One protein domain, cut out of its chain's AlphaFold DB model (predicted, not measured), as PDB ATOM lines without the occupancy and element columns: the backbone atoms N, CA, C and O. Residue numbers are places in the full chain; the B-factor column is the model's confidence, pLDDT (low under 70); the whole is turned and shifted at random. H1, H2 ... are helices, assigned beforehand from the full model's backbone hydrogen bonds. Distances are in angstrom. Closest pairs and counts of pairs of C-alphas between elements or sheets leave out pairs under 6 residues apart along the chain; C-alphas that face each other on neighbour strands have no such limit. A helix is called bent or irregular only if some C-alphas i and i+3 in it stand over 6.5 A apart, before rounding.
ATOM      1  N   ILE A  16     -21.119  27.872 -48.117       53.62
ATOM      2  CA  ILE A  16     -19.849  28.521 -47.875       53.62
ATOM      3  C   ILE A  16     -19.247  27.641 -46.799       53.62
ATOM      4  O   ILE A  16     -19.590  27.747 -45.624       53.62
ATOM      5  N   MET A  17     -18.417  26.697 -47.232       61.03
ATOM      6  CA  MET A  17     -17.502  25.981 -46.366       61.03
ATOM      7  C   MET A  17     -16.503  27.029 -45.899       61.03
ATOM      8  O   MET A  17     -15.420  27.204 -46.459       61.03
ATOM      9  N   PHE A  18     -16.946  27.822 -44.929       67.50
ATOM     10  CA  PHE A  18     -16.079  28.671 -44.158       67.50
ATOM     11  C   PHE A  18     -15.052  27.723 -43.556       67.50
ATOM     12  O   PHE A  18     -15.403  26.723 -42.938       67.50
ATOM     13  N   LYS A  19     -13.779  27.986 -43.841       82.56
ATOM     14  CA  LYS A  19     -12.640  27.230 -43.317       82.56
ATOM     15  C   LYS A  19     -12.543  27.480 -41.807       82.56
ATOM     16  O   LYS A  19     -11.731  28.295 -41.370       82.56
ATOM     17  N   CYS A  20     -13.471  26.896 -41.059       87.94
ATOM     18  CA  CYS A  20     -13.744  27.129 -39.650       87.94
ATOM     19  C   CYS A  20     -14.190  25.838 -38.960       87.94
ATOM     20  O   CYS A  20     -14.633  24.890 -39.606       87.94
ATOM     21  N   CYS A  21     -14.083  25.819 -37.637       89.44
ATOM     22  CA  CYS A  21     -14.604  24.754 -36.797       89.44
ATOM     23  C   CYS A  21     -15.260  25.360 -35.563       89.44
ATOM     24  O   CYS A  21     -14.659  26.195 -34.894       89.44
ATOM     25  N   GLY A  22     -16.484  24.927 -35.266       88.19
ATOM     26  CA  GLY A  22     -17.247  25.427 -34.124       88.19
ATOM     27  C   GLY A  22     -17.803  26.831 -34.355       88.19
ATOM     28  O   GLY A  22     -17.616  27.439 -35.410       88.19
ATOM     29  N   VAL A  23     -18.531  27.343 -33.374       88.38
ATOM     30  CA  VAL A  23     -19.043  28.714 -33.365       88.38
ATOM     31  C   VAL A  23     -17.898  29.672 -33.056       88.38
ATOM     32  O   VAL A  23     -17.610  30.553 -33.869       88.38
ATOM     33  N   GLU A  24     -17.215  29.466 -31.932       90.19
ATOM     34  CA  GLU A  24     -16.108  30.304 -31.459       90.19
ATOM     35  C   GLU A  24     -14.742  29.697 -31.792       90.19
ATOM     36  O   GLU A  24     -13.792  30.429 -32.079       90.19
ATOM     37  N   GLY A  25     -14.664  28.369 -31.867       90.50
ATOM     38  CA  GLY A  25     -13.471  27.647 -32.293       90.50
ATOM     39  C   GLY A  25     -13.611  26.140 -32.110       90.50
ATOM     40  O   GLY A  25     -14.645  25.634 -31.668       90.50
ATOM     41  N   LYS A  26     -12.544  25.396 -32.412       88.75
ATOM     42  CA  LYS A  26     -12.550  23.929 -32.277       88.75
ATOM     43  C   LYS A  26     -12.855  23.448 -30.849       88.75
ATOM     44  O   LYS A  26     -13.398  22.358 -30.680       88.75
ATOM     45  N   SER A  27     -12.543  24.262 -29.836       90.31
ATOM     46  CA  SER A  27     -12.802  23.972 -28.419       90.31
ATOM     47  C   SER A  27     -14.280  23.759 -28.104       90.31
ATOM     48  O   SER A  27     -14.593  23.097 -27.122       90.31
ATOM     49  N   ASP A  28     -15.192  24.229 -28.956       88.25
ATOM     50  CA  ASP A  28     -16.635  24.009 -28.795       88.25
ATOM     51  C   ASP A  28     -17.007  22.518 -28.814       88.25
ATOM     52  O   ASP A  28     -18.072  22.120 -28.340       88.25
ATOM     53  N   PHE A  29     -16.124  21.676 -29.359       88.00
ATOM     54  CA  PHE A  29     -16.292  20.229 -29.382       88.00
ATOM     55  C   PHE A  29     -15.592  19.508 -28.221       88.00
ATOM     56  O   PHE A  29     -15.873  18.323 -27.988       88.00
ATOM     57  N   ASP A  30     -14.739  20.188 -27.450       86.31
ATOM     58  CA  ASP A  30     -14.137  19.611 -26.252       86.31
ATOM     59  C   ASP A  30     -15.236  19.342 -25.204       86.31
ATOM     60  O   ASP A  30     -16.093  20.172 -24.920       86.31
ATOM     61  N   GLY A  31     -15.276  18.122 -24.659       75.50
ATOM     62  CA  GLY A  31     -16.289  17.730 -23.667       75.50
ATOM     63  C   GLY A  31     -17.703  17.467 -24.210       75.50
ATOM     64  O   GLY A  31     -18.614  17.204 -23.424       75.50
ATOM     65  N   THR A  32     -17.924  17.473 -25.532       77.31
ATOM     66  CA  THR A  32     -19.242  17.136 -26.107       77.31
ATOM     67  C   THR A  32     -19.590  15.646 -25.938       77.31
ATOM     68  O   THR A  32     -19.218  14.802 -26.746       77.31
ATOM     69  N   ILE A  33     -20.346  15.321 -24.885       67.88
ATOM     70  CA  ILE A  33     -20.764  13.944 -24.545       67.88
ATOM     71  C   ILE A  33     -22.076  13.492 -25.208       67.88
ATOM     72  O   ILE A  33     -22.377  12.304 -25.228       67.88
ATOM     73  N   LYS A  34     -22.880  14.428 -25.731       77.62
ATOM     74  CA  LYS A  34     -24.205  14.138 -26.326       77.62
ATOM     75  C   LYS A  34     -24.165  13.868 -27.830       77.62
ATOM     76  O   LYS A  34     -25.183  13.514 -28.417       77.62
ATOM     77  N   TRP A  35     -23.017  14.084 -28.461       77.88
ATOM     78  CA  TRP A  35     -22.836  13.856 -29.887       77.88
ATOM     79  C   TRP A  35     -22.355  12.422 -30.117       77.88
ATOM     80  O   TRP A  35     -21.451  11.949 -29.429       77.88
ATOM     81  N   ASN A  36     -22.965  11.725 -31.078       78.12
ATOM     82  CA  ASN A  36     -22.483  10.420 -31.506       78.12
ATOM     83  C   ASN A  36     -21.170  10.586 -32.284       78.12
ATOM     84  O   ASN A  36     -21.169  11.056 -33.421       78.12
ATOM     85  N   ARG A  37     -20.070  10.188 -31.648       78.31
ATOM     86  CA  ARG A  37     -18.711  10.291 -32.185       78.31
ATOM     87  C   ARG A  37     -18.268   9.054 -32.961       78.31
ATOM     88  O   ARG A  37     -17.133   9.018 -33.410       78.31
ATOM     89  N   THR A  38     -19.092   8.020 -33.085       78.50
ATOM     90  CA  THR A  38     -18.674   6.775 -33.739       78.50
ATOM     91  C   THR A  38     -18.306   7.020 -35.200       78.50
ATOM     92  O   THR A  38     -19.064   7.668 -35.920       78.50
ATOM     93  N   ASN A  39     -17.161   6.488 -35.634       72.62
ATOM     94  CA  ASN A  39     -16.763   6.471 -37.037       72.62
ATOM     95  C   ASN A  39     -17.561   5.397 -37.802       72.62
ATOM     96  O   ASN A  39     -17.349   4.212 -37.551       72.62
ATOM     97  N   PRO A  40     -18.442   5.767 -38.751       68.19
ATOM     98  CA  PRO A  40     -19.230   4.801 -39.510       68.19
ATOM     99  C   PRO A  40     -18.484   4.199 -40.719       68.19
ATOM    100  O   PRO A  40     -19.054   3.361 -41.409       68.19
ATOM    101  N   TRP A  41     -17.242   4.614 -41.005       67.75
ATOM    102  CA  TRP A  41     -16.475   4.189 -42.189       67.75
ATOM    103  C   TRP A  41     -15.213   3.408 -41.818       67.75
ATOM    104  O   TRP A  41     -14.114   3.766 -42.237       67.75
ATOM    105  N   GLY A  42     -15.346   2.361 -41.005       60.44
ATOM    106  CA  GLY A  42     -14.230   1.525 -40.558       60.44
ATOM    107  C   GLY A  42     -13.204   1.203 -41.640       60.44
ATOM    108  O   GLY A  42     -13.533   0.655 -42.689       60.44
ATOM    109  N   THR A  43     -11.936   1.510 -41.380       58.72
ATOM    110  CA  THR A  43     -10.806   1.131 -42.238       58.72
ATOM    111  C   THR A  43      -9.663   0.572 -41.390       58.72
ATOM    112  O   THR A  43      -9.602   0.851 -40.194       58.72
ATOM    113  N   PRO A  44      -8.707  -0.174 -41.975       55.75
ATOM    114  CA  PRO A  44      -7.540  -0.669 -41.236       55.75
ATOM    115  C   PRO A  44      -6.719   0.440 -40.549       55.75
ATOM    116  O   PRO A  44      -6.063   0.181 -39.546       55.75
ATOM    117  N   SER A  45      -6.765   1.674 -41.071       57.19
ATOM    118  CA  SER A  45      -6.089   2.858 -40.522       57.19
ATOM    119  C   SER A  45      -6.946   3.683 -39.546       57.19
ATOM    120  O   SER A  45      -6.391   4.433 -38.748       57.19
ATOM    121  N   LEU A  46      -8.277   3.544 -39.588       64.19
ATOM    122  CA  LEU A  46      -9.235   4.112 -38.632       64.19
ATOM    123  C   LEU A  46     -10.321   3.075 -38.316       64.19
ATOM    124  O   LEU A  46     -11.326   3.012 -39.034       64.19
ATOM    125  N   PRO A  47     -10.151   2.255 -37.269       64.44
ATOM    126  CA  PRO A  47     -11.168   1.289 -36.886       64.44
ATOM    127  C   PRO A  47     -12.470   2.004 -36.494       64.44
ATOM    128  O   PRO A  47     -12.453   3.135 -36.011       64.44
ATOM    129  N   GLU A  48     -13.608   1.330 -36.670       65.94
ATOM    130  CA  GLU A  48     -14.946   1.841 -36.292       65.94
ATOM    131  C   GLU A  48     -15.045   2.192 -34.801       65.94
ATOM    132  O   GLU A  48     -15.895   2.971 -34.377       65.94
ATOM    133  N   THR A  49     -14.136   1.637 -33.998       65.69
ATOM    134  CA  THR A  49     -13.998   1.899 -32.566       65.69
ATOM    135  C   THR A  49     -13.361   3.254 -32.249       65.69
ATOM    136  O   THR A  49     -13.433   3.691 -31.100       65.69
ATOM    137  N   MET A  50     -12.743   3.938 -33.221       70.06
ATOM    138  CA  MET A  50     -12.242   5.297 -33.017       70.06
ATOM    139  C   MET A  50     -13.394   6.302 -33.026       70.06
ATOM    140  O   MET A  50     -14.192   6.366 -33.960       70.06
ATOM    141  N   ALA A  51     -13.439   7.122 -31.978       81.25
ATOM    142  CA  ALA A  51     -14.385   8.214 -31.849       81.25
ATOM    143  C   ALA A  51     -13.836   9.486 -32.517       81.25
ATOM    144  O   ALA A  51     -12.710   9.903 -32.242       81.25
ATOM    145  N   PHE A  52     -14.644  10.138 -33.347       86.06
ATOM    146  CA  PHE A  52     -14.364  11.471 -33.855       86.06
ATOM    147  C   PHE A  52     -14.324  12.485 -32.717       86.06
ATOM    148  O   PHE A  52     -15.213  12.548 -31.868       86.06
ATOM    149  N   ARG A  53     -13.277  13.304 -32.708       86.75
ATOM    150  CA  ARG A  53     -13.133  14.416 -31.775       86.75
ATOM    151  C   ARG A  53     -13.817  15.677 -32.298       86.75
ATOM    152  O   ARG A  53     -14.352  16.437 -31.498       86.75
ATOM    153  N   TYR A  54     -13.848  15.849 -33.618       87.81
ATOM    154  CA  TYR A  54     -14.462  16.982 -34.312       87.81
ATOM    155  C   TYR A  54     -15.343  16.500 -35.475       87.81
ATOM    156  O   TYR A  54     -15.113  15.406 -35.993       87.81
ATOM    157  N   PRO A  55     -16.337  17.283 -35.923       84.50
ATOM    158  CA  PRO A  55     -17.076  16.984 -37.147       84.50
ATOM    159  C   PRO A  55     -16.164  16.947 -38.377       84.50
ATOM    160  O   PRO A  55     -15.213  17.722 -38.470       84.50
ATOM    161  N   LEU A  56     -16.507  16.124 -39.373       82.19
ATOM    162  CA  LEU A  56     -15.766  16.051 -40.641       82.19
ATOM    163  C   LEU A  56     -15.643  17.416 -41.338       82.19
ATOM    164  O   LEU A  56     -14.624  17.711 -41.948       82.19
ATOM    165  N   THR A  57     -16.651  18.280 -41.205       81.12
ATOM    166  CA  THR A  57     -16.661  19.625 -41.801       81.12
ATOM    167  C   THR A  57     -15.600  20.564 -41.227       81.12
ATOM    168  O   THR A  57     -15.276  21.565 -41.858       81.12
ATOM    169  N   CYS A  58     -15.037  20.248 -40.058       86.06
ATOM    170  CA  CYS A  58     -13.938  21.001 -39.461       86.06
ATOM    171  C   CYS A  58     -12.571  20.710 -40.102       86.06
ATOM    172  O   CYS A  58     -11.582  21.356 -39.750       86.06
ATOM    173  N   CYS A  59     -12.507  19.731 -41.001       87.25
ATOM    174  CA  CYS A  59     -11.281  19.264 -41.622       87.25
ATOM    175  C   CYS A  59     -11.157  19.758 -43.069       87.25
ATOM    176  O   CYS A  59     -12.149  19.805 -43.802       87.25
ATOM    177  N   PRO A  60      -9.944  20.124 -43.513       82.31
ATOM    178  CA  PRO A  60      -9.712  20.584 -44.868       82.31
ATOM    179  C   PRO A  60      -9.835  19.436 -45.869       82.31
ATOM    180  O   PRO A  60      -9.176  18.408 -45.753       82.31
ATOM    181  N   LEU A  61     -10.630  19.661 -46.912       76.50
ATOM    182  CA  LEU A  61     -10.655  18.809 -48.097       76.50
ATOM    183  C   LEU A  61      -9.456  19.151 -48.987       76.50
ATOM    184  O   LEU A  61      -9.348  20.276 -49.488       76.50
ATOM    185  N   GLN A  62      -8.556  18.190 -49.195       63.72
ATOM    186  CA  GLN A  62      -7.492  18.326 -50.188       63.72
ATOM    187  C   GLN A  62      -8.087  18.103 -51.586       63.72
ATOM    188  O   GLN A  62      -8.754  17.105 -51.828       63.72
ATOM    189  N   ASN A  63      -7.846  19.038 -52.512       54.00
ATOM    190  CA  ASN A  63      -8.253  18.949 -53.922       54.00
ATOM    191  C   ASN A  63      -9.775  18.814 -54.161       54.00
ATOM    192  O   ASN A  63     -10.283  17.818 -54.661       54.00
ATOM    193  N   VAL A  64     -10.478  19.893 -53.809       56.88
ATOM    194  CA  VAL A  64     -11.681  20.470 -54.444       56.88
ATOM    195  C   VAL A  64     -12.636  19.509 -55.179       56.88
ATOM    196  O   VAL A  64     -12.652  19.464 -56.406       56.88
ATOM    197  N   GLN A  65     -13.595  18.944 -54.446       51.81
ATOM    198  CA  GLN A  65     -15.014  19.137 -54.767       51.81
ATOM    199  C   GLN A  65     -15.748  19.529 -53.471       51.81
ATOM    200  O   GLN A  65     -15.560  18.880 -52.450       51.81
ATOM    201  N   PRO A  66     -16.561  20.603 -53.461       56.69
ATOM    202  CA  PRO A  66     -17.296  21.049 -52.269       56.69
ATOM    203  C   PRO A  66     -18.500  20.154 -51.941       56.69
ATOM    204  O   PRO A  66     -19.343  20.528 -51.124       56.69
ATOM    205  N   ASP A  67     -18.628  19.019 -52.626       63.31
ATOM    206  CA  ASP A  67     -19.791  18.165 -52.523       63.31
ATOM    207  C   ASP A  67     -19.551  17.068 -51.494       63.31
ATOM    208  O   ASP A  67     -19.033  15.998 -51.807       63.31
ATOM    209  N   TRP A  68     -19.985  17.339 -50.262       65.25
ATOM    210  CA  TRP A  68     -20.023  16.349 -49.187       65.25
ATOM    211  C   TRP A  68     -20.857  15.109 -49.526       65.25
ATOM    212  O   TRP A  68     -20.699  14.077 -48.878       65.25
ATOM    213  N   ASN A  69     -21.709  15.188 -50.553       64.81
ATOM    214  CA  ASN A  69     -22.518  14.066 -51.004       64.81
ATOM    215  C   ASN A  69     -21.751  13.112 -51.930       64.81
ATOM    216  O   ASN A  69     -22.186  11.978 -52.093       64.81
ATOM    217  N   ASN A  70     -20.627  13.544 -52.519       65.56
ATOM    218  CA  ASN A  70     -19.868  12.778 -53.509       65.56
ATOM    219  C   ASN A  70     -18.353  12.831 -53.241       65.56
ATOM    220  O   ASN A  70     -17.560  13.048 -54.160       65.56
ATOM    221  N   LEU A  71     -17.931  12.631 -51.986       68.12
ATOM    222  CA  LEU A  71     -16.504  12.473 -51.698       68.12
ATOM    223  C   LEU A  71     -15.996  11.131 -52.232       68.12
ATOM    224  O   LEU A  71     -16.600  10.090 -51.949       68.12
ATOM    225  N   PRO A  72     -14.843  11.120 -52.912       71.62
ATOM    226  CA  PRO A  72     -14.151   9.879 -53.192       71.62
ATOM    227  C   PRO A  72     -13.618   9.276 -51.873       71.62
ATOM    228  O   PRO A  72     -13.348   9.969 -50.886       71.62
ATOM    229  N   VAL A  73     -13.556   7.944 -51.823       71.81
ATOM    230  CA  VAL A  73     -13.326   7.171 -50.583       71.81
ATOM    231  C   VAL A  73     -11.961   7.467 -49.949       71.81
ATOM    232  O   VAL A  73     -11.810   7.387 -48.734       71.81
ATOM    233  N   ASP A  74     -10.964   7.799 -50.761       71.62
ATOM    234  CA  ASP A  74      -9.635   8.245 -50.345       71.62
ATOM    235  C   ASP A  74      -9.690   9.568 -49.568       71.62
ATOM    236  O   ASP A  74      -9.171   9.633 -48.456       71.62
ATOM    237  N   GLN A  75     -10.414  10.572 -50.064       73.81
ATOM    238  CA  GLN A  75     -10.579  11.847 -49.356       73.81
ATOM    239  C   GLN A  75     -11.370  11.685 -48.055       73.81
ATOM    240  O   GLN A  75     -11.069  12.336 -47.055       73.81
ATOM    241  N   LEU A  76     -12.357  10.785 -48.031       75.38
ATOM    242  CA  LEU A  76     -13.118  10.503 -46.816       75.38
ATOM    243  C   LEU A  76     -12.224   9.945 -45.695       75.38
ATOM    244  O   LEU A  76     -12.441  10.273 -44.529       75.38
ATOM    245  N   LYS A  77     -11.195   9.153 -46.034       74.81
ATOM    246  CA  LYS A  77     -10.227   8.627 -45.056       74.81
ATOM    247  C   LYS A  77      -9.382   9.730 -44.434       74.81
ATOM    248  O   LYS A  77      -9.207   9.730 -43.218       74.81
ATOM    249  N   ASP A  78      -8.902  10.672 -45.238       79.19
ATOM    250  CA  ASP A  78      -8.073  11.780 -44.752       79.19
ATOM    251  C   ASP A  78      -8.869  12.712 -43.833       79.19
ATOM    252  O   ASP A  78      -8.413  13.093 -42.751       79.19
ATOM    253  N   VAL A  79     -10.113  13.014 -44.213       80.81
ATOM    254  CA  VAL A  79     -11.021  13.830 -43.400       80.81
ATOM    255  C   VAL A  79     -11.414  13.093 -42.113       80.81
ATOM    256  O   VAL A  79     -11.423  13.700 -41.042       80.81
ATOM    257  N   ALA A  80     -11.677  11.784 -42.176       81.06
ATOM    258  CA  ALA A  80     -11.949  10.967 -40.993       81.06
ATOM    259  C   ALA A  80     -10.735  10.905 -40.048       81.06
ATOM    260  O   ALA A  80     -10.896  11.004 -38.829       81.06
ATOM    261  N   TYR A  81      -9.517  10.804 -40.593       83.25
ATOM    262  CA  TYR A  81      -8.281  10.867 -39.815       83.25
ATOM    263  C   TYR A  81      -8.120  12.211 -39.108       83.25
ATOM    264  O   TYR A  81      -7.829  12.243 -37.910       83.25
ATOM    265  N   CYS A  82      -8.337  13.322 -39.812       86.75
ATOM    266  CA  CYS A  82      -8.316  14.656 -39.218       86.75
ATOM    267  C   CYS A  82      -9.368  14.790 -38.099       86.75
ATOM    268  O   CYS A  82      -9.044  15.217 -36.990       86.75
ATOM    269  N   ALA A  83     -10.596  14.325 -38.334       86.56
ATOM    270  CA  ALA A  83     -11.692  14.395 -37.368       86.56
ATOM    271  C   ALA A  83     -11.423  13.580 -36.091       86.56
ATOM    272  O   ALA A  83     -11.791  14.006 -34.995       86.56
ATOM    273  N   ALA A  84     -10.768  12.421 -36.209       85.56
ATOM    274  CA  ALA A  84     -10.399  11.579 -35.071       85.56
ATOM    275  C   ALA A  84      -9.141  12.078 -34.342       85.56
ATOM    276  O   ALA A  84      -9.121  12.159 -33.115       85.56
ATOM    277  N   SER A  85      -8.087  12.424 -35.086       85.31
ATOM    278  CA  SER A  85      -6.788  12.809 -34.518       85.31
ATOM    279  C   SER A  85      -6.749  14.252 -34.014       85.31
ATOM    280  O   SER A  85      -5.970  14.572 -33.118       85.31
ATOM    281  N   GLY A  86      -7.576  15.130 -34.587       84.50
ATOM    282  CA  GLY A  86      -7.521  16.567 -34.353       84.50
ATOM    283  C   GLY A  86      -6.374  17.288 -35.057       84.50
ATOM    284  O   GLY A  86      -6.153  18.465 -34.776       84.50
ATOM    285  N   LYS A  87      -5.626  16.602 -35.927       84.75
ATOM    286  CA  LYS A  87      -4.574  17.218 -36.743       84.75
ATOM    287  C   LYS A  87      -5.196  17.954 -37.924       84.75
ATOM    288  O   LYS A  87      -6.149  17.456 -38.507       84.75
ATOM    289  N   ASP A  88      -4.643  19.119 -38.258       85.31
ATOM    290  CA  ASP A  88      -5.054  19.956 -39.397       85.31
ATOM    291  C   ASP A  88      -6.510  20.452 -39.358       85.31
ATOM    292  O   ASP A  88      -7.066  20.868 -40.371       85.31
ATOM    293  N   VAL A  89      -7.126  20.456 -38.174       88.44
ATOM    294  CA  VAL A  89      -8.468  21.003 -37.945       88.44
ATOM    295  C   VAL A  89      -8.441  22.527 -38.038       88.44
ATOM    296  O   VAL A  89      -7.495  23.178 -37.592       88.44
ATOM    297  N   TYR A  90      -9.502  23.126 -38.581       89.88
ATOM    298  CA  TYR A  90      -9.641  24.577 -38.561       89.88
ATOM    299  C   TYR A  90      -9.707  25.112 -37.125       89.88
ATOM    300  O   TYR A  90     -10.566  24.728 -36.340       89.88
ATOM    301  N   GLU A  91      -8.816  26.040 -36.793       88.94
ATOM    302  CA  GLU A  91      -8.748  26.629 -35.449       88.94
ATOM    303  C   GLU A  91      -9.807  27.719 -35.231       88.94
ATOM    304  O   GLU A  91     -10.303  27.906 -34.123       88.94
ATOM    305  N   THR A  92     -10.151  28.458 -36.289       89.38
ATOM    306  CA  THR A  92     -11.032  29.629 -36.205       89.38
ATOM    307  C   THR A  92     -12.500  29.225 -36.116       89.38
ATOM    308  O   THR A  92     -12.955  28.384 -36.894       89.38
ATOM    309  N   GLY A  93     -13.264  29.897 -35.254       89.31
ATOM    310  CA  GLY A  93     -14.717  29.764 -35.196       89.31
ATOM    311  C   GLY A  93     -15.427  30.295 -36.439       89.31
ATOM    312  O   GLY A  93     -15.002  31.261 -37.084       89.31
TER     313      GLY A  93
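What this domain is: This is residues 16 to 93 of the 143 residues of the protein "Hypothetical protein" of Adineta steineri (UniProt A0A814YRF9). This domain has little regular structure: a rounded body of loops in which a long unnamed stretch, residues 30 to 72, winds part of the way round one helix, H2. The short helix H1 lies away from H2, and residues 86 to 93 run back to the loop before H1. The printed part has 78 residues with two named helices, H1 then H2, and no named strand; the class is all helix, with 17 residues in named elements. It is compact, with a radius of gyration of the C-alphas of 12.1 A and spans of 31 by 29 by 20 A.

Where its parts are: Find C-alpha 26 at (-12.550, 23.929, -32.277), where H1, residues 26 to 29, begins; it is neither bent nor irregular, but only just: C-alphas 26 and 29 are 6.0 A apart. H2, residues 73 to 85, runs 18.2 A to C-alpha 85 at (-6.788, 12.809, -34.518).

How they stand to each other: H1 and H2 are apart. In H2 every O i to N i+4 pair is within hydrogen-bond range; H1 is too short for such a pair.

The domain as a whole: Glu 24 and Pro 44 have the C-alphas farthest apart, 33.6 A. The printed part has no cut, and H1 to H2 is a long link of 43 residues. Look for pLDDT under 70 at residues 16 to 18, 33, 40 to 49 and 62 to 71.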